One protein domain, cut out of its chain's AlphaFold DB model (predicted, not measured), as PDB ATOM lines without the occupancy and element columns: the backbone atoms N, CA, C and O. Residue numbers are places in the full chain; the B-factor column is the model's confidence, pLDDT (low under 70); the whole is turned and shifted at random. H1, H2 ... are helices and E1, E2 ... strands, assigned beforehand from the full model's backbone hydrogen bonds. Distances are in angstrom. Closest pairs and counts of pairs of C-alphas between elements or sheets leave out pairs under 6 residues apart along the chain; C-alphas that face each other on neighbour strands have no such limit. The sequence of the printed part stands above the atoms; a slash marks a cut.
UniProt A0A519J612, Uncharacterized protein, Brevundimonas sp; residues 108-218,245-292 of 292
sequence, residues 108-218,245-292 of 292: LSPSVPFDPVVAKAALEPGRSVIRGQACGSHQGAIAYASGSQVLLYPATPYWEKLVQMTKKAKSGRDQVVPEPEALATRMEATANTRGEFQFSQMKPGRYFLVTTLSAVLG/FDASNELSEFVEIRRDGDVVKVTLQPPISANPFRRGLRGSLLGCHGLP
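Overview. This is residues 108 to 218 and 245 to 292 of the 292 residues of an uncharacterized protein of Brevundimonas sp (UniProt A0A519J612). Two twisted sheets lie face to face as a sandwich: E1, E2, E6 and E9 make one sheet, and E5, E3, E7 and E8 make the other, with the long strands E7 and E8 side by side. H1, H2 and H3 gather at the end where E7 begins, each grazing the second sheet; H2 slants away from it, with E4 beside its later residues, and residues 269 to 292 form a tail with no named element. The printed part has 159 residues with three named helices and nine named strands, in the order H1 E1 E2 E3 H2 E4 H3 E5 E6 E7 E8 E9. The first sheet is mixed and branched at E1, the second has the order E5 E3 E7 E8, all antiparallel, and the class is mixed, helices and strands. The whole is compact, with a radius of gyration of the C-alphas of 16.2 A and spans of 47 by 42 by 24 A.

Along the chain. Start at Leu 108 and go on to C-alpha 116 at (-17.520, -42.113, -35.071), where H1 begins; it runs over residues 116 to 122. Next comes E1, residues 128 to 138, 33.7 A long, then E2, residues 141 to 144, and E3, residues 149 to 154, 16.4 A. H2 follows over residues 157 to 168, 16.7 A, then E4, residues 174 to 176, H3, residues 180 to 184, and E5, residues 187 to 190. E6 covers residues 196 to 202, 17.2 A. Find C-alpha 205 at (-3.599, -46.481, -29.409); from there E7 runs 40.7 A to residue 218. Beyond the cut, E8 spans residues 245 to 257, 38.1 A, and E9 residues 263 to 268, 16.4 A, ending at C-alpha 268 at (-3.520, -36.815, -13.496).

Arrangement. Look first at E1, which has three neighbours. E2 forms an antiparallel hairpin with it, N 136 and O 143 being 2.9 A apart. E6 is antiparallel to E1, with N 130 and O 199 at 2.9 A, and E9 is parallel to it, with N 131 and O 264 at 2.8 A. In the other sheet, E5 and E3 are antiparallel, with N 150 and O 189 at 2.7 A. E3 and E7 are antiparallel, with N 151 and O 210 at 2.8 A, and so are E7 and E8, at 163 degrees, with N 211 and O 251 at 2.9 A. The facing parts of the two sheets are 9.0 A centre to centre, and their strands stand at 28 degrees. Between the sheets, the closest C-alphas of E8 and E9 are those of Leu 251 and Leu 268, 5.7 A apart, and those of E5 and E6 are Ala 189 and Phe 197, 6.3 A. H1 only grazes the sheet E5 E3 E7 E8 with residues 118 to 122, and H2 with residues 159 to 163. H3 is only just on that sheet, with 5 pairs of C-alphas within 10 A. H1 and H3 are close but not clearly touching, their closest C-alphas, Pro 116 and Glu 181, being 7.2 A apart. E4 pairs with no named strand; its closest C-alpha to H2 is Val 176, 5.9 A from Thr 166. In H1, H2 and H3 every O i to N i+4 pair is within hydrogen-bond range.

Size, cuts and confidence. The two C-alphas farthest apart are those of Val 117 and Gly 218, at 46.9 A. Residues 219 to 244 are not printed, and C-alphas 218 and 245 are 6.5 A apart across this cut. The links that are printed whole are tight. The model's mean pLDDT is 88.1 over the printed part; look for values under 70 at residues 273 to 280, 284 to 287 and 289 to 292.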
ATOM      1  N   LEU A 108     -16.729 -21.966 -30.487       89.38
ATOM      2  CA  LEU A 108     -15.715 -22.518 -31.373       89.38
ATOM      3  C   LEU A 108     -15.919 -24.027 -31.495       89.38
ATOM      4  O   LEU A 108     -16.121 -24.710 -30.494       89.38
ATOM      5  N   SER A 109     -15.795 -24.557 -32.706       87.62
ATOM      6  CA  SER A 109     -15.795 -25.994 -32.979       87.62
ATOM      7  C   SER A 109     -14.597 -26.372 -33.855       87.62
ATOM      8  O   SER A 109     -14.088 -25.526 -34.604       87.62
ATOM      9  N   PRO A 110     -14.090 -27.614 -33.761       91.12
ATOM     10  CA  PRO A 110     -13.046 -28.090 -34.658       91.12
ATOM     11  C   PRO A 110     -13.484 -28.007 -36.122       91.12
ATOM     12  O   PRO A 110     -14.615 -28.321 -36.466       91.12
ATOM     13  N   SER A 111     -12.558 -27.624 -37.001       89.50
ATOM     14  CA  SER A 111     -12.777 -27.656 -38.455       89.50
ATOM     15  C   SER A 111     -12.680 -29.066 -39.049       89.50
ATOM     16  O   SER A 111     -12.997 -29.265 -40.216       89.50
ATOM     17  N   VAL A 112     -12.159 -30.021 -38.278       93.19
ATOM     18  CA  VAL A 112     -12.036 -31.432 -38.657       93.19
ATOM     19  C   VAL A 112     -13.332 -32.126 -38.238       93.19
ATOM     20  O   VAL A 112     -13.718 -31.936 -37.087       93.19
ATOM     21  N   PRO A 113     -13.994 -32.907 -39.109       92.69
ATOM     22  CA  PRO A 113     -15.201 -33.637 -38.735       92.69
ATOM     23  C   PRO A 113     -14.884 -34.785 -37.770       92.69
ATOM     24  O   PRO A 113     -13.797 -35.371 -37.814       92.69
ATOM     25  N   PHE A 114     -15.835 -35.119 -36.902       94.88
ATOM     26  CA  PHE A 114     -15.735 -36.308 -36.067       94.88
ATOM     27  C   PHE A 114     -16.022 -37.574 -36.889       94.88
ATOM     28  O   PHE A 114     -17.028 -37.652 -37.588       94.88
ATOM     29  N   ASP A 115     -15.142 -38.576 -36.792       95.94
ATOM     30  CA  ASP A 115     -15.362 -39.906 -37.369       95.94
ATOM     31  C   ASP A 115     -15.755 -40.893 -36.253       95.94
ATOM     32  O   ASP A 115     -14.888 -41.355 -35.493       95.94
ATOM     33  N   PRO A 116     -17.051 -41.227 -36.126       93.50
ATOM     34  CA  PRO A 116     -17.520 -42.113 -35.071       93.50
ATOM     35  C   PRO A 116     -17.093 -43.564 -35.276       93.50
ATOM     36  O   PRO A 116     -16.993 -44.299 -34.295       93.50
ATOM     37  N   VAL A 117     -16.844 -43.999 -36.513       94.94
ATOM     38  CA  VAL A 117     -16.446 -45.381 -36.808       94.94
ATOM     39  C   VAL A 117     -15.032 -45.611 -36.292       94.94
ATOM     40  O   VAL A 117     -14.796 -46.552 -35.536       94.94
ATOM     41  N   VAL A 118     -14.114 -44.696 -36.611       94.62
ATOM     42  CA  VAL A 118     -12.728 -44.750 -36.127       94.62
ATOM     43  C   VAL A 118     -12.670 -44.618 -34.605       94.62
ATOM     44  O   VAL A 118     -11.948 -45.367 -33.944       94.62
ATOM     45  N   ALA A 119     -13.455 -43.705 -34.027       95.12
ATOM     46  CA  ALA A 119     -13.491 -43.507 -32.581       95.12
ATOM     47  C   ALA A 119     -14.011 -44.749 -31.834       95.12
ATOM     48  O   ALA A 119     -13.402 -45.169 -30.851       95.12
ATOM     49  N   LYS A 120     -15.093 -45.376 -32.317       95.31
ATOM     50  CA  LYS A 120     -15.646 -46.607 -31.724       95.31
ATOM     51  C   LYS A 120     -14.680 -47.783 -31.881       95.31
ATOM     52  O   LYS A 120     -14.444 -48.494 -30.909       95.31
ATOM     53  N   ALA A 121     -14.044 -47.932 -33.046       94.69
ATOM     54  CA  ALA A 121     -13.054 -48.984 -33.298       94.69
ATOM     55  C   ALA A 121     -11.818 -48.896 -32.375       94.69
ATOM     56  O   ALA A 121     -11.213 -49.919 -32.034       94.69
ATOM     57  N   ALA A 122     -11.440 -47.687 -31.945       94.44
ATOM     58  CA  ALA A 122     -10.347 -47.461 -30.996       94.44
ATOM     59  C   ALA A 122     -10.694 -47.850 -29.543       94.44
ATOM     60  O   ALA A 122      -9.785 -48.036 -28.730       94.44
ATOM     61  N   LEU A 123     -11.987 -47.970 -29.222       95.56
ATOM     62  CA  LEU A 123     -12.509 -48.371 -27.908       95.56
ATOM     63  C   LEU A 123     -12.956 -49.840 -27.859       95.56
ATOM     64  O   LEU A 123     -13.454 -50.298 -26.834       95.56
ATOM     65  N   GLU A 124     -12.803 -50.583 -28.956       94.88
ATOM     66  CA  GLU A 124     -13.042 -52.023 -28.953       94.88
ATOM     67  C   GLU A 124     -12.110 -52.745 -27.962       94.88
ATOM     68  O   GLU A 124     -10.991 -52.278 -27.719       94.88
ATOM     69  N   PRO A 125     -12.521 -53.911 -27.436       95.81
ATOM     70  CA  PRO A 125     -11.704 -54.666 -26.496       95.81
ATOM     71  C   PRO A 125     -10.329 -55.056 -27.066       95.81
ATOM     72  O   PRO A 125     -10.222 -55.654 -28.136       95.81
ATOM     73  N   GLY A 126      -9.276 -54.756 -26.310       95.06
ATOM     74  CA  GLY A 126      -7.907 -55.249 -26.490       95.06
ATOM     75  C   GLY A 126      -7.420 -56.015 -25.258       95.06
ATOM     76  O   GLY A 126      -8.226 -56.487 -24.454       95.06
ATOM     77  N   ARG A 127      -6.099 -56.143 -25.078       96.81
ATOM     78  CA  ARG A 127      -5.504 -56.860 -23.927       96.81
ATOM     79  C   ARG A 127      -4.761 -55.964 -22.939       96.81
ATOM     80  O   ARG A 127      -4.262 -56.454 -21.931       96.81
ATOM     81  N   SER A 128      -4.685 -54.667 -23.209       97.88
ATOM     82  CA  SER A 128      -3.878 -53.725 -22.429       97.88
ATOM     83  C   SER A 128      -4.658 -53.139 -21.250       97.88
ATOM     84  O   SER A 128      -5.889 -53.229 -21.182       97.88
ATOM     85  N   VAL A 129      -3.941 -52.518 -20.313       97.69
ATOM     86  CA  VAL A 129      -4.524 -51.883 -19.125       97.69
ATOM     87  C   VAL A 129      -3.913 -50.501 -18.919       97.69
ATOM     88  O   VAL A 129      -2.696 -50.349 -18.930       97.69
ATOM     89  N   ILE A 130      -4.749 -49.496 -18.665       97.88
ATOM     90  CA  ILE A 130      -4.314 -48.193 -18.154       97.88
ATOM     91  C   ILE A 130      -4.629 -48.158 -16.663       97.88
ATOM     92  O   ILE A 130      -5.782 -48.331 -16.272       97.88
ATOM     93  N   ARG A 131      -3.615 -47.922 -15.832       97.62
ATOM     94  CA  ARG A 131      -3.762 -47.663 -14.395       97.62
ATOM     95  C   ARG A 131      -3.345 -46.238 -14.112       97.62
ATOM     96  O   ARG A 131      -2.295 -45.806 -14.577       97.62
ATOM     97  N   GLY A 132      -4.125 -45.516 -13.329       95.38
ATOM     98  CA  GLY A 132      -3.733 -44.168 -12.978       95.38
ATOM     99  C   GLY A 132      -4.214 -43.700 -11.631       95.38
ATOM    100  O   GLY A 132      -4.961 -44.390 -10.946       95.38
ATOM    101  N   GLN A 133      -3.729 -42.521 -11.258       95.81
ATOM    102  CA  GLN A 133      -4.092 -41.843 -10.026       95.81
ATOM    103  C   GLN A 133      -4.302 -40.354 -10.294       95.81
ATOM    104  O   GLN A 133      -3.505 -39.733 -10.997       95.81
ATOM    105  N   ALA A 134      -5.375 -39.789  -9.750       94.62
ATOM    106  CA  ALA A 134      -5.749 -38.391  -9.903       94.62
ATOM    107  C   ALA A 134      -5.706 -37.660  -8.555       94.62
ATOM    108  O   ALA A 134      -6.405 -38.034  -7.607       94.62
ATOM    109  N   CYS A 135      -4.890 -36.610  -8.461       92.81
ATOM    110  CA  CYS A 135      -4.761 -35.811  -7.244       92.81
ATOM    111  C   CYS A 135      -4.229 -34.397  -7.513       92.81
ATOM    112  O   CYS A 135      -3.779 -34.060  -8.605       92.81
ATOM    113  N   GLY A 136      -4.235 -33.573  -6.472       89.94
ATOM    114  CA  GLY A 136      -3.545 -32.292  -6.413       89.94
ATOM    115  C   GLY A 136      -3.082 -32.009  -4.990       89.94
ATOM    116  O   GLY A 136      -3.437 -32.723  -4.057       89.94
ATOM    117  N   SER A 137      -2.285 -30.962  -4.810       86.50
ATOM    118  CA  SER A 137      -1.795 -30.550  -3.498       86.50
ATOM    119  C   SER A 137      -2.125 -29.096  -3.188       86.50
ATOM    120  O   SER A 137      -2.080 -28.232  -4.066       86.50
ATOM    121  N   HIS A 138      -2.426 -28.826  -1.921       82.06
ATOM    122  CA  HIS A 138      -2.559 -27.486  -1.370       82.06
ATOM    123  C   HIS A 138      -1.820 -27.416  -0.033       82.06
ATOM    124  O   HIS A 138      -2.115 -28.186   0.877       82.06
ATOM    125  N   GLN A 139      -0.849 -26.502   0.084       77.00
ATOM    126  CA  GLN A 139      -0.048 -26.297   1.304       77.00
ATOM    127  C   GLN A 139       0.563 -27.597   1.877       77.00
ATOM    128  O   GLN A 139       0.614 -27.796   3.085       77.00
ATOM    129  N   GLY A 140       1.009 -28.506   1.002       75.94
ATOM    130  CA  GLY A 140       1.608 -29.787   1.395       75.94
ATOM    131  C   GLY A 140       0.603 -30.904   1.703       75.94
ATOM    132  O   GLY A 140       0.995 -32.065   1.739       75.94
ATOM    133  N   ALA A 141      -0.690 -30.598   1.840       81.38
ATOM    134  CA  ALA A 141      -1.742 -31.609   1.906       81.38
ATOM    135  C   ALA A 141      -2.097 -32.105   0.497       81.38
ATOM    136  O   ALA A 141      -2.070 -31.328  -0.462       81.38
ATOM    137  N   ILE A 142      -2.435 -33.388   0.365       86.56
ATOM    138  CA  ILE A 142      -2.879 -33.999  -0.895       86.56
ATOM    139  C   ILE A 142      -4.403 -34.113  -0.889       86.56
ATOM    140  O   ILE A 142      -4.990 -34.604   0.072       86.56
ATOM    141  N   ALA A 143      -5.027 -33.697  -1.986       89.38
ATOM    142  CA  ALA A 143      -6.427 -33.936  -2.297       89.38
ATOM    143  C   ALA A 143      -6.516 -34.953  -3.441       89.38
ATOM    144  O   ALA A 143      -6.001 -34.711  -4.533       89.38
ATOM    145  N   TYR A 144      -7.165 -36.087  -3.191       92.12
ATOM    146  CA  TYR A 144      -7.435 -37.103  -4.208       92.12
ATOM    147  C   TYR A 144      -8.761 -36.824  -4.910       92.12
ATOM    148  O   TYR A 144      -9.703 -36.343  -4.279       92.12
ATOM    149  N   ALA A 145      -8.866 -37.183  -6.191       92.50
ATOM    150  CA  ALA A 145     -10.116 -37.099  -6.953       92.50
ATOM    151  C   ALA A 145     -11.068 -38.256  -6.584       92.50
ATOM    152  O   ALA A 145     -11.507 -39.023  -7.434       92.50
ATOM    153  N   SER A 146     -11.320 -38.437  -5.288       93.12
ATOM    154  CA  SER A 146     -12.099 -39.551  -4.755       93.12
ATOM    155  C   SER A 146     -13.544 -39.494  -5.237       93.12
ATOM    156  O   SER A 146     -14.231 -38.500  -5.016       93.12
ATOM    157  N   GLY A 147     -14.022 -40.578  -5.849       93.06
ATOM    158  CA  GLY A 147     -15.377 -40.669  -6.392       93.06
ATOM    159  C   GLY A 147     -15.585 -39.897  -7.697       93.06
ATOM    160  O   GLY A 147     -16.680 -39.949  -8.256       93.06
ATOM    161  N   SER A 148     -14.560 -39.209  -8.212       93.75
ATOM    162  CA  SER A 148     -14.647 -38.514  -9.494       93.75
ATOM    163  C   SER A 148     -14.711 -39.508 -10.652       93.75
ATOM    164  O   SER A 148     -14.021 -40.531 -10.661       93.75
ATOM    165  N   GLN A 149     -15.509 -39.178 -11.667       97.00
ATOM    166  CA  GLN A 149     -15.477 -39.889 -12.940       97.00
ATOM    167  C   GLN A 149     -14.236 -39.482 -13.733       97.00
ATOM    168  O   GLN A 149     -13.920 -38.299 -13.884       97.00
ATOM    169  N   VAL A 150     -13.536 -40.480 -14.246       97.38
ATOM    170  CA  VAL A 150     -12.446 -40.351 -15.200       97.38
ATOM    171  C   VAL A 150     -13.001 -40.766 -16.549       97.38
ATOM    172  O   VAL A 150     -13.459 -41.895 -16.721       97.38
ATOM    173  N   LEU A 151     -12.989 -39.834 -17.490       97.69
ATOM    174  CA  LEU A 151     -13.472 -40.031 -18.846       97.69
ATOM    175  C   LEU A 151     -12.272 -40.285 -19.751       97.69
ATOM    176  O   LEU A 151     -11.280 -39.558 -19.691       97.69
ATOM    177  N   LEU A 152     -12.370 -41.310 -20.588       97.94
ATOM    178  CA  LEU A 152     -11.352 -41.672 -21.561       97.94
ATOM    179  C   LEU A 152     -11.929 -41.563 -22.966       97.94
ATOM    180  O   LEU A 152     -12.872 -42.269 -23.325       97.94
ATOM    181  N   TYR A 153     -11.317 -40.702 -23.768       97.25
ATOM    182  CA  TYR A 153     -11.662 -40.478 -25.164       97.25
ATOM    183  C   TYR A 153     -10.576 -41.044 -26.083       97.25
ATOM    184  O   TYR A 153      -9.385 -40.916 -25.777       97.25
ATOM    185  N   PRO A 154     -10.934 -41.638 -27.232       97.00
ATOM    186  CA  PRO A 154      -9.952 -41.980 -28.252       97.00
ATOM    187  C   PRO A 154      -9.360 -40.684 -28.820       97.00
ATOM    188  O   PRO A 154     -10.098 -39.784 -29.221       97.00
ATOM    189  N   ALA A 155      -8.030 -40.567 -28.863       95.62
ATOM    190  CA  ALA A 155      -7.352 -39.361 -29.342       95.62
ATOM    191  C   ALA A 155      -7.337 -39.304 -30.881       95.62
ATOM    192  O   ALA A 155      -6.288 -39.350 -31.518       95.62
ATOM    193  N   THR A 156      -8.525 -39.226 -31.480       95.69
ATOM    194  CA  THR A 156      -8.701 -39.000 -32.915       95.69
ATOM    195  C   THR A 156      -8.220 -37.592 -33.300       95.69
ATOM    196  O   THR A 156      -8.150 -36.713 -32.434       95.69
ATOM    197  N   PRO A 157      -7.955 -37.316 -34.593       95.25
ATOM    198  CA  PRO A 157      -7.583 -35.969 -35.045       95.25
ATOM    199  C   PRO A 157      -8.578 -34.879 -34.605       95.25
ATOM    200  O   PRO A 157      -8.187 -33.744 -34.324       95.25
ATOM    201  N   TYR A 158      -9.861 -35.238 -34.483       95.12
ATOM    202  CA  TYR A 158     -10.901 -34.387 -33.909       95.12
ATOM    203  C   TYR A 158     -10.586 -33.991 -32.458       95.12
ATOM    204  O   TYR A 158     -10.512 -32.803 -32.141       95.12
ATOM    205  N   TRP A 159     -10.360 -34.976 -31.581       93.81
ATOM    206  CA  TRP A 159     -10.076 -34.750 -30.159       93.81
ATOM    207  C   TRP A 159      -8.763 -34.003 -29.941       93.81
ATOM    208  O   TRP A 159      -8.694 -33.102 -29.105       93.81
ATOM    209  N   GLU A 160      -7.731 -34.305 -30.728       93.50
ATOM    210  CA  GLU A 160      -6.477 -33.553 -30.696       93.50
ATOM    211  C   GLU A 160      -6.699 -32.071 -30.999       93.50
ATOM    212  O   GLU A 160      -6.213 -31.199 -30.270       93.50
ATOM    213  N   LYS A 161      -7.459 -31.772 -32.059       94.50
ATOM    214  CA  LYS A 161      -7.764 -30.398 -32.450       94.50
ATOM    215  C   LYS A 161      -8.611 -29.695 -31.396       94.50
ATOM    216  O   LYS A 161      -8.311 -28.550 -31.062       94.50
ATOM    217  N   LEU A 162      -9.619 -30.379 -30.857       93.62
ATOM    218  CA  LEU A 162     -10.480 -29.863 -29.799       93.62
ATOM    219  C   LEU A 162      -9.655 -29.463 -28.568       93.62
ATOM    220  O   LEU A 162      -9.717 -28.314 -28.141       93.62
ATOM    221  N   VAL A 163      -8.800 -30.357 -28.061       92.31
ATOM    222  CA  VAL A 163      -7.944 -30.085 -26.894       92.31
ATOM    223  C   VAL A 163      -6.970 -28.936 -27.173       92.31
ATOM    224  O   VAL A 163      -6.762 -28.070 -26.320       92.31
ATOM    225  N   GLN A 164      -6.389 -28.871 -28.374       92.94
ATOM    226  CA  GLN A 164      -5.539 -27.742 -28.774       92.94
ATOM    227  C   GLN A 164      -6.301 -26.412 -28.800       92.94
ATOM    228  O   GLN A 164      -5.736 -25.381 -28.429       92.94
ATOM    229  N   MET A 165      -7.556 -26.416 -29.254       92.75
ATOM    230  CA  MET A 165      -8.410 -25.230 -29.256       92.75
ATOM    231  C   MET A 165      -8.763 -24.810 -27.833       92.75
ATOM    232  O   MET A 165      -8.612 -23.633 -27.518       92.75
ATOM    233  N   THR A 166      -9.125 -25.751 -26.957       88.69
ATOM    234  CA  THR A 166      -9.429 -25.470 -25.545       88.69
ATOM    235  C   THR A 166      -8.237 -24.834 -24.835       88.69
ATOM    236  O   THR A 166      -8.396 -23.834 -24.144       88.69
ATOM    237  N   LYS A 167      -7.012 -25.320 -25.084       87.25
ATOM    238  CA  LYS A 167      -5.780 -24.725 -24.529       87.25
ATOM    239  C   LYS A 167      -5.509 -23.292 -25.012       87.25
ATOM    240  O   LYS A 167      -4.812 -22.547 -24.331       87.25
ATOM    241  N   LYS A 168      -6.012 -22.910 -26.191       89.81
ATOM    242  CA  LYS A 168      -5.837 -21.572 -26.792       89.81
ATOM    243  C   LYS A 168      -7.033 -20.643 -26.562       89.81
ATOM    244  O   LYS A 168      -6.921 -19.448 -26.839       89.81
ATOM    245  N   ALA A 169      -8.160 -21.182 -26.102       87.44
ATOM    246  CA  ALA A 169      -9.391 -20.446 -25.875       87.44
ATOM    247  C   ALA A 169      -9.190 -19.389 -24.783       87.44
ATOM    248  O   ALA A 169      -8.581 -19.638 -23.740       87.44
ATOM    249  N   LYS A 170      -9.706 -18.181 -25.017       82.75
ATOM    250  CA  LYS A 170      -9.660 -17.115 -24.018       82.75
ATOM    251  C   LYS A 170     -10.749 -17.348 -22.980       82.75
ATOM    252  O   LYS A 170     -11.933 -17.227 -23.290       82.75
ATOM    253  N   SER A 171     -10.341 -17.619 -21.741       78.75
ATOM    254  CA  SER A 171     -11.255 -17.779 -20.604       78.75
ATOM    255  C   SER A 171     -12.265 -16.626 -20.529       78.75
ATOM    256  O   SER A 171     -11.884 -15.456 -20.601       78.75
ATOM    257  N   GLY A 172     -13.552 -16.960 -20.410       79.00
ATOM    258  CA  GLY A 172     -14.657 -15.993 -20.346       79.00
ATOM    259  C   GLY A 172     -15.031 -15.323 -21.675       79.00
ATOM    260  O   GLY A 172     -15.897 -14.452 -21.678       79.00
ATOM    261  N   ARG A 173     -14.395 -15.689 -22.796       84.75
ATOM    262  CA  ARG A 173     -14.727 -15.170 -24.136       84.75
ATOM    263  C   ARG A 173     -14.970 -16.267 -25.153       84.75
ATOM    264  O   ARG A 173     -15.930 -16.175 -25.903       84.75
ATOM    265  N   ASP A 174     -14.113 -17.276 -25.184       88.19
ATOM    266  CA  ASP A 174     -14.214 -18.376 -26.133       88.19
ATOM    267  C   ASP A 174     -14.702 -19.627 -25.401       88.19
ATOM    268  O   ASP A 174     -14.195 -19.965 -24.329       88.19
ATOM    269  N   GLN A 175     -15.656 -20.334 -25.997       86.44
ATOM    270  CA  GLN A 175     -16.117 -21.630 -25.518       86.44
ATOM    271  C   GLN A 175     -15.982 -22.645 -26.647       86.44
ATOM    272  O   GLN A 175     -16.611 -22.520 -27.697       86.44
ATOM    273  N   VAL A 176     -15.137 -23.650 -26.428       88.44
ATOM    274  CA  VAL A 176     -14.958 -24.752 -27.373       88.44
ATOM    275  C   VAL A 176     -16.018 -25.803 -27.082       88.44
ATOM    276  O   VAL A 176     -16.075 -26.325 -25.970       88.44
ATOM    277  N   VAL A 177     -16.868 -26.090 -28.063       87.50
ATOM    278  CA  VAL A 177     -17.981 -27.032 -27.916       87.50
ATOM    279  C   VAL A 177     -17.694 -28.283 -28.749       87.50
ATOM    280  O   VAL A 177     -17.568 -28.175 -29.971       87.50
ATOM    281  N   PRO A 178     -17.566 -29.463 -28.118       89.38
ATOM    282  CA  PRO A 178     -17.463 -30.724 -28.838       89.38
ATOM    283  C   PRO A 178     -18.806 -31.148 -29.433       89.38
ATOM    284  O   PRO A 178     -19.876 -30.818 -28.921       89.38
ATOM    285  N   GLU A 179     -18.742 -31.948 -30.491       89.75
ATOM    286  CA  GLU A 179     -19.908 -32.602 -31.066       89.75
ATOM    287  C   GLU A 179     -20.503 -33.615 -30.071       89.75
ATOM    288  O   GLU A 179     -19.754 -34.338 -29.401       89.75
ATOM    289  N   PRO A 180     -21.842 -33.728 -29.973       90.38
ATOM    290  CA  PRO A 180     -22.485 -34.654 -29.040       90.38
ATOM    291  C   PRO A 180     -22.052 -36.115 -29.216       90.38
ATOM    292  O   PRO A 180     -21.879 -36.828 -28.227       90.38
ATOM    293  N   GLU A 181     -21.833 -36.568 -30.454       90.94
ATOM    294  CA  GLU A 181     -21.384 -37.942 -30.713       90.94
ATOM    295  C   GLU A 181     -19.931 -38.172 -30.264       90.94
ATOM    296  O   GLU A 181     -19.603 -39.242 -29.739       90.94
ATOM    297  N   ALA A 182     -19.080 -37.146 -30.375       91.94
ATOM    298  CA  ALA A 182     -17.715 -37.188 -29.861       91.94
ATOM    299  C   ALA A 182     -17.701 -37.317 -28.334       91.94
ATOM    300  O   ALA A 182     -16.941 -38.120 -27.794       91.94
ATOM    301  N   LEU A 183     -18.586 -36.587 -27.640       92.19
ATOM    302  CA  LEU A 183     -18.766 -36.731 -26.197       92.19
ATOM    303  C   LEU A 183     -19.258 -38.129 -25.825       92.19
ATOM    304  O   LEU A 183     -18.758 -38.701 -24.863       92.19
ATOM    305  N   ALA A 184     -20.230 -38.682 -26.551       92.50
ATOM    306  CA  ALA A 184     -20.806 -39.994 -26.257       92.50
ATOM    307  C   ALA A 184     -19.825 -41.161 -26.480       92.50
ATOM    308  O   ALA A 184     -19.966 -42.206 -25.849       92.50
ATOM    309  N   THR A 185     -18.826 -40.988 -27.348       93.56
ATOM    310  CA  THR A 185     -17.847 -42.030 -27.687       93.56
ATOM    311  C   THR A 185     -16.670 -42.010 -26.710       93.56
ATOM    312  O   THR A 185     -15.597 -41.483 -27.007       93.56
ATOM    313  N   ARG A 186     -16.892 -42.565 -25.514       95.94
ATOM    314  CA  ARG A 186     -15.918 -42.596 -24.413       95.94
ATOM    315  C   ARG A 186     -16.065 -43.838 -23.539       95.94
ATOM    316  O   ARG A 186     -17.100 -44.499 -23.561       95.94
ATOM    317  N   MET A 187     -15.047 -44.100 -22.727       96.25
ATOM    318  CA  MET A 187     -15.127 -45.005 -21.580       96.25
ATOM    319  C   MET A 187     -15.110 -44.200 -20.282       96.25
ATOM    320  O   MET A 187     -14.572 -43.093 -20.239       96.25
ATOM    321  N   GLU A 188     -15.670 -44.766 -19.218       96.88
ATOM    322  CA  GLU A 188     -15.721 -44.133 -17.901       96.88
ATOM    323  C   GLU A 188     -15.182 -45.085 -16.835       96.88
ATOM    324  O   GLU A 188     -15.427 -46.291 -16.880       96.88
ATOM    325  N   ALA A 189     -14.459 -44.534 -15.868       95.75
ATOM    326  CA  ALA A 189     -14.047 -45.224 -14.657       95.75
ATOM    327  C   ALA A 189     -14.261 -44.297 -13.460       95.75
ATOM    328  O   ALA A 189     -14.067 -43.089 -13.566       95.75
ATOM    329  N   THR A 190     -14.626 -44.848 -12.309       96.69
ATOM    330  CA  THR A 190     -14.741 -44.065 -11.074       96.69
ATOM    331  C   THR A 190     -13.465 -44.216 -10.265       96.69
ATOM    332  O   THR A 190     -13.033 -45.336  -9.988       96.69
ATOM    333  N   ALA A 191     -12.868 -43.095  -9.875       95.19
ATOM    334  CA  ALA A 191     -11.694 -43.100  -9.023       95.19
ATOM    335  C   ALA A 191     -12.054 -43.500  -7.580       95.19
ATOM    336  O   ALA A 191     -13.063 -43.056  -7.024       95.19
ATOM    337  N   ASN A 192     -11.230 -44.343  -6.961       95.44
ATOM    338  CA  ASN A 192     -11.433 -44.797  -5.585       95.44
ATOM    339  C   ASN A 192     -11.054 -43.713  -4.552       95.44
ATOM    340  O   ASN A 192     -10.692 -42.592  -4.903       95.44
ATOM    341  N   THR A 193     -11.088 -44.045  -3.259       94.38
ATOM    342  CA  THR A 193     -10.764 -43.106  -2.164       94.38
ATOM    343  C   THR A 193      -9.344 -42.538  -2.208       94.38
ATOM    344  O   THR A 193      -9.077 -41.496  -1.613       94.38
ATOM    345  N   ARG A 194      -8.433 -43.193  -2.934       92.25
ATOM    346  CA  ARG A 194      -7.052 -42.756  -3.175       92.25
ATOM    347  C   ARG A 194      -6.872 -42.109  -4.548       92.25
ATOM    348  O   ARG A 194      -5.743 -41.929  -4.999       92.25
ATOM    349  N   GLY A 195      -7.965 -41.784  -5.235       93.31
ATOM    350  CA  GLY A 195      -7.937 -41.215  -6.576       93.31
ATOM    351  C   GLY A 195      -7.446 -42.194  -7.646       93.31
ATOM    352  O   GLY A 195      -7.142 -41.755  -8.750       93.31
ATOM    353  N   GLU A 196      -7.317 -43.487  -7.339       96.38
ATOM    354  CA  GLU A 196      -6.838 -44.495  -8.286       96.38
ATOM    355  C   GLU A 196      -7.978 -44.940  -9.209       96.38
ATOM    356  O   GLU A 196      -9.114 -45.120  -8.767       96.38
ATOM    357  N   PHE A 197      -7.666 -45.158 -10.482       96.75
ATOM    358  CA  PHE A 197      -8.604 -45.608 -11.507       96.75
ATOM    359  C   PHE A 197      -7.937 -46.605 -12.462       96.75
ATOM    360  O   PHE A 197      -6.710 -46.648 -12.598       96.75
ATOM    361  N   GLN A 198      -8.752 -47.407 -13.150       97.69
ATOM    362  CA  GLN A 198      -8.268 -48.379 -14.125       97.69
ATOM    363  C   GLN A 198      -9.213 -48.493 -15.322       97.69
ATOM    364  O   GLN A 198     -10.423 -48.604 -15.148       97.69
ATOM    365  N   PHE A 199      -8.634 -48.565 -16.520       97.69
ATOM    366  CA  PHE A 199      -9.302 -49.020 -17.736       97.69
ATOM    367  C   PHE A 199      -8.663 -50.330 -18.192       97.69
ATOM    368  O   PHE A 199      -7.454 -50.393 -18.418       97.69
ATOM    369  N   SER A 200      -9.458 -51.389 -18.292       96.75
ATOM    370  CA  SER A 200      -9.026 -52.707 -18.765       96.75
ATOM    371  C   SER A 200      -9.493 -52.966 -20.192       96.75
ATOM    372  O   SER A 200     -10.446 -52.345 -20.650       96.75
ATOM    373  N   GLN A 201      -8.866 -53.945 -20.847       96.69
ATOM    374  CA  GLN A 201      -9.201 -54.368 -22.209       96.69
ATOM    375  C   GLN A 201      -9.014 -53.246 -23.233       96.69
ATOM    376  O   GLN A 201      -9.823 -53.061 -24.134       96.69
ATOM    377  N   MET A 202      -7.920 -52.500 -23.102       97.38
ATOM    378  CA  MET A 202      -7.591 -51.410 -24.012       97.38
ATOM    379  C   MET A 202      -6.818 -51.933 -25.226       97.38
ATOM    380  O   MET A 202      -5.915 -52.769 -25.090       97.38
ATOM    381  N   LYS A 203      -7.142 -51.423 -26.416       97.06
ATOM    382  CA  LYS A 203      -6.331 -51.633 -27.621       97.06
ATOM    383  C   LYS A 203      -5.088 -50.733 -27.599       97.06
ATOM    384  O   LYS A 203      -5.076 -49.706 -26.922       97.06
ATOM    385  N   PRO A 204      -4.026 -51.095 -28.335       97.81
ATOM    386  CA  PRO A 204      -2.962 -50.153 -28.654       97.81
ATOM    387  C   PRO A 204      -3.533 -48.916 -29.344       97.81
ATOM    388  O   PRO A 204      -4.389 -49.023 -30.224       97.81
ATOM    389  N   GLY A 205      -3.056 -47.745 -28.947       96.75
ATOM    390  CA  GLY A 205      -3.599 -46.481 -29.409       96.75
ATOM    391  C   GLY A 205      -3.306 -45.338 -28.454       96.75
ATOM    392  O   GLY A 205      -2.728 -45.516 -27.380       96.75
ATOM    393  N   ARG A 206      -3.715 -44.142 -28.868       97.56
ATOM    394  CA  ARG A 206      -3.573 -42.923 -28.080       97.56
ATOM    395  C   ARG A 206      -4.934 -42.492 -27.554       97.56
ATOM    396  O   ARG A 206      -5.922 -42.495 -28.286       97.56
ATOM    397  N   TYR A 207      -4.972 -42.106 -26.289       97.69
ATOM    398  CA  TYR A 207      -6.193 -41.773 -25.569       97.69
ATOM    399  C   TYR A 207      -6.016 -40.466 -24.803       97.69
ATOM    400  O   TYR A 207      -4.909 -40.114 -24.400       97.69
ATOM    401  N   PHE A 208      -7.109 -39.737 -24.622       97.25
ATOM    402  CA  PHE A 208      -7.177 -38.518 -23.830       97.25
ATOM    403  C   PHE A 208      -8.002 -38.795 -22.579       97.25
ATOM    404  O   PHE A 208      -9.167 -39.177 -22.681       97.25
ATOM    405  N   LEU A 209      -7.391 -38.626 -21.411       97.69
ATOM    406  CA  LEU A 209      -8.057 -38.789 -20.127       97.69
ATOM    407  C   LEU A 209      -8.408 -37.420 -19.566       97.69
ATOM    408  O   LEU A 209      -7.590 -36.502 -19.630       97.69
ATOM    409  N   VAL A 210      -9.592 -37.303 -18.975       95.69
ATOM    410  CA  VAL A 210     -10.020 -36.103 -18.258       95.69
ATOM    411  C   VAL A 210     -10.826 -36.470 -17.019       95.69
ATOM    412  O   VAL A 210     -11.612 -37.416 -17.018       95.69
ATOM    413  N   THR A 211     -10.622 -35.728 -15.942       95.62
ATOM    414  CA  THR A 211     -11.413 -35.824 -14.716       95.62
ATOM    415  C   THR A 211     -11.468 -34.467 -14.028       95.62
ATOM    416  O   THR A 211     -10.672 -33.577 -14.328       95.62
ATOM    417  N   THR A 212     -12.381 -34.312 -13.077       91.38
ATOM    418  CA  THR A 212     -12.471 -33.115 -12.244       91.38
ATOM    419  C   THR A 212     -12.073 -33.460 -10.820       91.38
ATOM    420  O   THR A 212     -12.629 -34.368 -10.200       91.38
ATOM    421  N   LEU A 213     -11.125 -32.702 -10.287       91.00
ATOM    422  CA  LEU A 213     -10.751 -32.725  -8.884       91.00
ATOM    423  C   LEU A 213     -11.397 -31.530  -8.194       91.00
ATOM    424  O   LEU A 213     -11.059 -30.391  -8.501       91.00
ATOM    425  N   SER A 214     -12.287 -31.803  -7.247       87.19
ATOM    426  CA  SER A 214     -12.917 -30.783  -6.414       87.19
ATOM    427  C   SER A 214     -12.556 -31.018  -4.952       87.19
ATOM    428  O   SER A 214     -12.628 -32.148  -4.471       87.19
ATOM    429  N   ALA A 215     -12.157 -29.964  -4.248       82.75
ATOM    430  CA  ALA A 215     -11.807 -30.015  -2.835       82.75
ATOM    431  C   ALA A 215     -12.198 -28.715  -2.127       82.75
ATOM    432  O   ALA A 215     -12.050 -27.631  -2.687       82.75
ATOM    433  N   VAL A 216     -12.626 -28.825  -0.870       82.88
ATOM    434  CA  VAL A 216     -12.769 -27.670   0.024       82.88
ATOM    435  C   VAL A 216     -11.419 -27.428   0.687       82.88
ATOM    436  O   VAL A 216     -10.887 -28.306   1.367       82.88
ATOM    437  N   LEU A 217     -10.846 -26.247   0.475       80.25
ATOM    438  CA  LEU A 217      -9.531 -25.872   0.984       80.25
ATOM    439  C   LEU A 217      -9.658 -24.833   2.094       80.25
ATOM    440  O   LEU A 217     -10.551 -23.990   2.070       80.25
ATOM    441  N   GLY A 218      -8.740 -24.885   3.057       78.50
ATOM    442  CA  GLY A 218      -8.600 -23.874   4.103       78.50
ATOM    443  C   GLY A 218      -7.557 -22.818   3.743       78.50
ATOM    444  O   GLY A 218      -6.595 -23.096   3.028       78.50
ATOM    445  N   PHE A 245     -12.634 -22.251   1.052       78.12
ATOM    446  CA  PHE A 245     -13.050 -21.995  -0.320       78.12
ATOM    447  C   PHE A 245     -13.044 -23.289  -1.130       78.12
ATOM    448  O   PHE A 245     -12.229 -24.181  -0.889       78.12
ATOM    449  N   ASP A 246     -13.938 -23.374  -2.109       81.12
ATOM    450  CA  ASP A 246     -13.978 -24.489  -3.044       81.12
ATOM    451  C   ASP A 246     -12.903 -24.311  -4.117       81.12
ATOM    452  O   ASP A 246     -12.771 -23.253  -4.735       81.12
ATOM    453  N   ALA A 247     -12.129 -25.361  -4.357       81.44
ATOM    454  CA  ALA A 247     -11.217 -25.455  -5.480       81.44
ATOM    455  C   ALA A 247     -11.682 -26.575  -6.401       81.44
ATOM    456  O   ALA A 247     -11.902 -27.697  -5.951       81.44
ATOM    457  N   SER A 248     -11.799 -26.271  -7.692       83.94
ATOM    458  CA  SER A 248     -12.090 -27.258  -8.722       83.94
ATOM    459  C   SER A 248     -11.088 -27.127  -9.860       83.94
ATOM    460  O   SER A 248     -10.812 -26.027 -10.343       83.94
ATOM    461  N   ASN A 249     -10.516 -28.252 -10.266       87.25
ATOM    462  CA  ASN A 249      -9.525 -28.339 -11.321       87.25
ATOM    463  C   ASN A 249      -9.916 -29.454 -12.286       87.25
ATOM    464  O   ASN A 249     -10.077 -30.603 -11.881       87.25
ATOM    465  N   GLU A 250     -10.004 -29.126 -13.572       89.44
ATOM    466  CA  GLU A 250      -9.989 -30.137 -14.623       89.44
ATOM    467  C   GLU A 250      -8.557 -30.664 -14.767       89.44
ATOM    468  O   GLU A 250      -7.606 -29.893 -14.934       89.44
ATOM    469  N   LEU A 251      -8.400 -31.977 -14.660       92.62
ATOM    470  CA  LEU A 251      -7.141 -32.684 -14.832       92.62
ATOM    471  C   LEU A 251      -7.233 -33.472 -16.127       92.62
ATOM    472  O   LEU A 251      -8.169 -34.249 -16.298       92.62
ATOM    473  N   SER A 252      -6.270 -33.299 -17.025       92.62
ATOM    474  CA  SER A 252      -6.265 -34.028 -18.288       92.62
ATOM    475  C   SER A 252      -4.865 -34.354 -18.778       92.62
ATOM    476  O   SER A 252      -3.924 -33.603 -18.532       92.62
ATOM    477  N   GLU A 253      -4.735 -35.485 -19.471       94.44
ATOM    478  CA  GLU A 253      -3.462 -35.957 -20.021       94.44
ATOM    479  C   GLU A 253      -3.686 -36.873 -21.233       94.44
ATOM    480  O   GLU A 253      -4.701 -37.571 -21.324       94.44
ATOM    481  N   PHE A 254      -2.729 -36.888 -22.165       95.75
ATOM    482  CA  PHE A 254      -2.698 -37.893 -23.229       95.75
ATOM    483  C   PHE A 254      -1.885 -39.109 -22.791       95.75
ATOM    484  O   PHE A 254      -0.767 -38.979 -22.300       95.75
ATOM    485  N   VAL A 255      -2.409 -40.305 -23.048       97.06
ATOM    486  CA  VAL A 255      -1.698 -41.563 -22.810       97.06
ATOM    487  C   VAL A 255      -1.602 -42.371 -24.099       97.06
ATOM    488  O   VAL A 255      -2.501 -42.336 -24.937       97.06
ATOM    489  N   GLU A 256      -0.505 -43.100 -24.265       97.44
ATOM    490  CA  GLU A 256      -0.261 -43.961 -25.421       97.44
ATOM    491  C   GLU A 256      -0.008 -45.395 -24.954       97.44
ATOM    492  O   GLU A 256       0.868 -45.645 -24.126       97.44
ATOM    493  N   ILE A 257      -0.758 -46.340 -25.516       97.62
ATOM    494  CA  ILE A 257      -0.509 -47.774 -25.399       97.62
ATOM    495  C   ILE A 257       0.181 -48.214 -26.684       97.62
ATOM    496  O   ILE A 257      -0.424 -48.192 -27.755       97.62
ATOM    497  N   ARG A 258       1.453 -48.602 -26.586       96.19
ATOM    498  CA  ARG A 258       2.273 -48.923 -27.763       96.19
ATOM    499  C   ARG A 258       2.108 -50.361 -28.222       96.19
ATOM    500  O   ARG A 258       2.113 -50.613 -29.424       96.19
ATOM    501  N   ARG A 259       1.994 -51.307 -27.288       96.19
ATOM    502  CA  ARG A 259       1.872 -52.735 -27.597       96.19
ATOM    503  C   ARG A 259       0.681 -53.337 -26.878       96.19
ATOM    504  O   ARG A 259       0.312 -52.926 -25.782       96.19
ATOM    505  N   ASP A 260       0.078 -54.321 -27.527       95.06
ATOM    506  CA  ASP A 260      -1.087 -55.002 -26.983       95.06
ATOM    507  C   ASP A 260      -0.684 -55.879 -25.792       95.06
ATOM    508  O   ASP A 260       0.267 -56.656 -25.884       95.06
ATOM    509  N   GLY A 261      -1.397 -55.736 -24.676       95.00
ATOM    510  CA  GLY A 261      -1.045 -56.359 -23.399       95.00
ATOM    511  C   GLY A 261      -0.164 -55.495 -22.490       95.00
ATOM    512  O   GLY A 261       0.151 -55.931 -21.384       95.00
ATOM    513  N   ASP A 262       0.223 -54.284 -22.910       95.81
ATOM    514  CA  ASP A 262       0.982 -53.369 -22.053       95.81
ATOM    515  C   ASP A 262       0.127 -52.891 -20.858       95.81
ATOM    516  O   ASP A 262      -1.089 -52.692 -20.954       95.81
ATOM    517  N   VAL A 263       0.792 -52.649 -19.725       96.88
ATOM    518  CA  VAL A 263       0.213 -51.939 -18.578       96.88
ATOM    519  C   VAL A 263       0.830 -50.549 -18.517       96.88
ATOM    520  O   VAL A 263       2.015 -50.404 -18.216       96.88
ATOM    521  N   VAL A 264       0.030 -49.523 -18.793       96.88
ATOM    522  CA  VAL A 264       0.478 -48.128 -18.807       96.88
ATOM    523  C   VAL A 264       0.049 -47.432 -17.521       96.88
ATOM    524  O   VAL A 264      -1.119 -47.494 -17.138       96.88
ATOM    525  N   LYS A 265       0.997 -46.770 -16.850       95.88
ATOM    526  CA  LYS A 265       0.751 -45.983 -15.634       95.88
ATOM    527  C   LYS A 265       0.631 -44.496 -15.972       95.88
ATOM    528  O   LYS A 265       1.444 -43.986 -16.737       95.88
ATOM    529  N   VAL A 266      -0.345 -43.800 -15.388       94.88
ATOM    530  CA  VAL A 266      -0.572 -42.360 -15.610       94.88
ATOM    531  C   VAL A 266      -0.937 -41.630 -14.315       94.88
ATOM    532  O   VAL A 266      -1.655 -42.154 -13.469       94.88
ATOM    533  N   THR A 267      -0.469 -40.394 -14.159       94.44
ATOM    534  CA  THR A 267      -0.855 -39.519 -13.043       94.44
ATOM    535  C   THR A 267      -1.541 -38.278 -13.592       94.44
ATOM    536  O   THR A 267      -0.946 -37.548 -14.380       94.44
ATOM    537  N   LEU A 268      -2.778 -38.028 -13.164       93.75
ATOM    538  CA  LEU A 268      -3.520 -36.815 -13.496       93.75
ATOM    539  C   LEU A 268      -3.350 -35.811 -12.357       93.75
ATOM    540  O   LEU A 268      -3.734 -36.085 -11.220       93.75
ATOM    541  N   GLN A 269      -2.771 -34.651 -12.654       91.75
ATOM    542  CA  GLN A 269      -2.537 -33.606 -11.662       91.75
ATOM    543  C   GLN A 269      -2.608 -32.205 -12.276       91.75
ATOM    544  O   GLN A 269      -2.381 -32.057 -13.480       91.75
ATOM    545  N   PRO A 270      -2.911 -31.162 -11.479       86.31
ATOM    546  CA  PRO A 270      -2.855 -29.794 -11.968       86.31
ATOM    547  C   PRO A 270      -1.436 -29.436 -12.432       86.31
ATOM    548  O   PRO A 270      -0.464 -30.074 -12.019       86.31
ATOM    549  N   PRO A 271      -1.271 -28.356 -13.211       78.50
ATOM    550  CA  PRO A 271       0.049 -27.838 -13.526       78.50
ATOM    551  C   PRO A 271       0.857 -27.575 -12.251       78.50
ATOM    552  O   PRO A 271       0.346 -27.041 -11.258       78.50
ATOM    553  N   ILE A 272       2.141 -27.917 -12.290       71.00
ATOM    554  CA  ILE A 272       3.073 -27.574 -11.218       71.00
ATOM    555  C   ILE A 272       3.229 -26.050 -11.230       71.00
ATOM    556  O   ILE A 272       3.710 -25.471 -12.205       71.00
ATOM    557  N   SER A 273       2.783 -25.377 -10.167       63.12
ATOM    558  CA  SER A 273       2.909 -23.923 -10.046       63.12
ATOM    559  C   SER A 273       3.964 -23.552  -9.014       63.12
ATOM    560  O   SER A 273       3.771 -23.758  -7.815       63.12
ATOM    561  N   ALA A 274       5.043 -22.932  -9.495       54.38
ATOM    562  CA  ALA A 274       6.110 -22.381  -8.663       54.38
ATOM    563  C   ALA A 274       5.699 -21.105  -7.904       54.38
ATOM    564  O   ALA A 274       6.428 -20.669  -7.023       54.38
ATOM    565  N   ASN A 275       4.550 -20.491  -8.221       56.81
ATOM    566  CA  ASN A 275       4.098 -19.282  -7.533       56.81
ATOM    567  C   ASN A 275       3.373 -19.656  -6.229       56.81
ATOM    568  O   ASN A 275       2.220 -20.077  -6.321       56.81
ATOM    569  N   PRO A 276       3.965 -19.477  -5.029       53.38
ATOM    570  CA  PRO A 276       3.358 -19.839  -3.744       53.38
ATOM    571  C   PRO A 276       2.032 -19.117  -3.467       53.38
ATOM    572  O   PRO A 276       1.223 -19.644  -2.713       53.38
ATOM    573  N   PHE A 277       1.735 -18.019  -4.165       53.59
ATOM    574  CA  PHE A 277       0.522 -17.223  -3.972       53.59
ATOM    575  C   PHE A 277      -0.668 -17.619  -4.863       53.59
ATOM    576  O   PHE A 277      -1.744 -17.036  -4.731       53.59
ATOM    577  N   ARG A 278      -0.530 -18.601  -5.771       58.47
ATOM    578  CA  ARG A 278      -1.704 -19.131  -6.490       58.47
ATOM    579  C   ARG A 278      -2.625 -19.868  -5.515       58.47
ATOM    580  O   ARG A 278      -2.225 -20.891  -4.958       58.47
ATOM    581  N   ARG A 279      -3.854 -19.370  -5.351       59.19
ATOM    582  CA  ARG A 279      -4.935 -20.097  -4.668       59.19
ATOM    583  C   ARG A 279      -5.328 -21.331  -5.487       59.19
ATOM    584  O   ARG A 279      -5.336 -21.264  -6.716       59.19
ATOM    585  N   GLY A 280      -5.653 -22.429  -4.805       68.94
ATOM    586  CA  GLY A 280      -6.108 -23.679  -5.424       68.94
ATOM    587  C   GLY A 280      -5.068 -24.803  -5.438       68.94
ATOM    588  O   GLY A 280      -3.975 -24.678  -4.881       68.94
ATOM    589  N   LEU A 281      -5.440 -25.919  -6.065       71.75
ATOM    590  CA  LEU A 281      -4.639 -27.142  -6.106       71.75
ATOM    591  C   LEU A 281      -3.503 -27.042  -7.126       71.75
ATOM    592  O   LEU A 281      -3.610 -26.371  -8.156       71.75
ATOM    593  N   ARG A 282      -2.404 -27.739  -6.843       76.94
ATOM    594  CA  ARG A 282      -1.194 -27.767  -7.672       76.94
ATOM    595  C   ARG A 282      -0.724 -29.187  -7.922       76.94
ATOM    596  O   ARG A 282      -0.973 -30.072  -7.108       76.94
ATOM    597  N   GLY A 283      -0.003 -29.377  -9.021       72.31
ATOM    598  CA  GLY A 283       0.766 -30.597  -9.233       72.31
ATOM    599  C   GLY A 283       1.960 -30.692  -8.285       72.31
ATOM    600  O   GLY A 283       2.485 -29.680  -7.815       72.31
ATOM    601  N   SER A 284       2.398 -31.921  -8.047       69.06
ATOM    602  CA  SER A 284       3.595 -32.285  -7.300       69.06
ATOM    603  C   SER A 284       4.615 -32.935  -8.233       69.06
ATOM    604  O   SER A 284       4.278 -33.793  -9.051       69.06
ATOM    605  N   LEU A 285       5.894 -32.585  -8.069       61.38
ATOM    606  CA  LEU A 285       6.995 -33.295  -8.735       61.38
ATOM    607  C   LEU A 285       7.106 -34.753  -8.271       61.38
ATOM    608  O   LEU A 285       7.586 -35.598  -9.016       61.38
ATOM    609  N   LEU A 286       6.638 -35.048  -7.057       63.53
ATOM    610  CA  LEU A 286       6.619 -36.394  -6.483       63.53
ATOM    611  C   LEU A 286       5.353 -37.179  -6.872       63.53
ATOM    612  O   LEU A 286       5.168 -38.306  -6.418       63.53
ATOM    613  N   GLY A 287       4.487 -36.587  -7.703       67.19
ATOM    614  CA  GLY A 287       3.202 -37.151  -8.095       67.19
ATOM    615  C   GLY A 287       2.210 -37.263  -6.938       67.19
ATOM    616  O   GLY A 287       2.371 -36.665  -5.870       67.19
ATOM    617  N   CYS A 288       1.162 -38.043  -7.178       70.88
ATOM    618  CA  CYS A 288       0.288 -38.560  -6.138       70.88
ATOM    619  C   CYS A 288       1.053 -39.688  -5.444       70.88
ATOM    620  O   CYS A 288       1.510 -40.613  -6.113       70.88
ATOM    621  N   HIS A 289       1.283 -39.607  -4.136       58.94
ATOM    622  CA  HIS A 289       1.990 -40.679  -3.438       58.94
ATOM    623  C   HIS A 289       1.212 -42.003  -3.588       58.94
ATOM    624  O   HIS A 289       0.151 -42.161  -2.991       58.94
ATOM    625  N   GLY A 290       1.757 -42.954  -4.360       49.59
ATOM    626  CA  GLY A 290       1.301 -44.348  -4.380       49.59
ATOM    627  C   GLY A 290       0.672 -44.866  -5.678       49.59
ATOM    628  O   GLY A 290      -0.428 -45.403  -5.632       49.59
ATOM    629  N   LEU A 291       1.394 -44.841  -6.802       40.38
ATOM    630  CA  LEU A 291       1.159 -45.837  -7.855       40.38
ATOM    631  C   LEU A 291       2.017 -47.081  -7.545       40.38
ATOM    632  O   LEU A 291       3.236 -46.989  -7.715       40.38
ATOM    633  N   PRO A 292       1.448 -48.215  -7.085       39.47
ATOM    634  CA  PRO A 292       2.188 -49.477  -7.017       39.47
ATOM    635  C   PRO A 292       2.629 -49.914  -8.420       39.47
ATOM    636  O   PRO A 292       1.872 -49.701  -9.397       39.47
TER     637      PRO A 292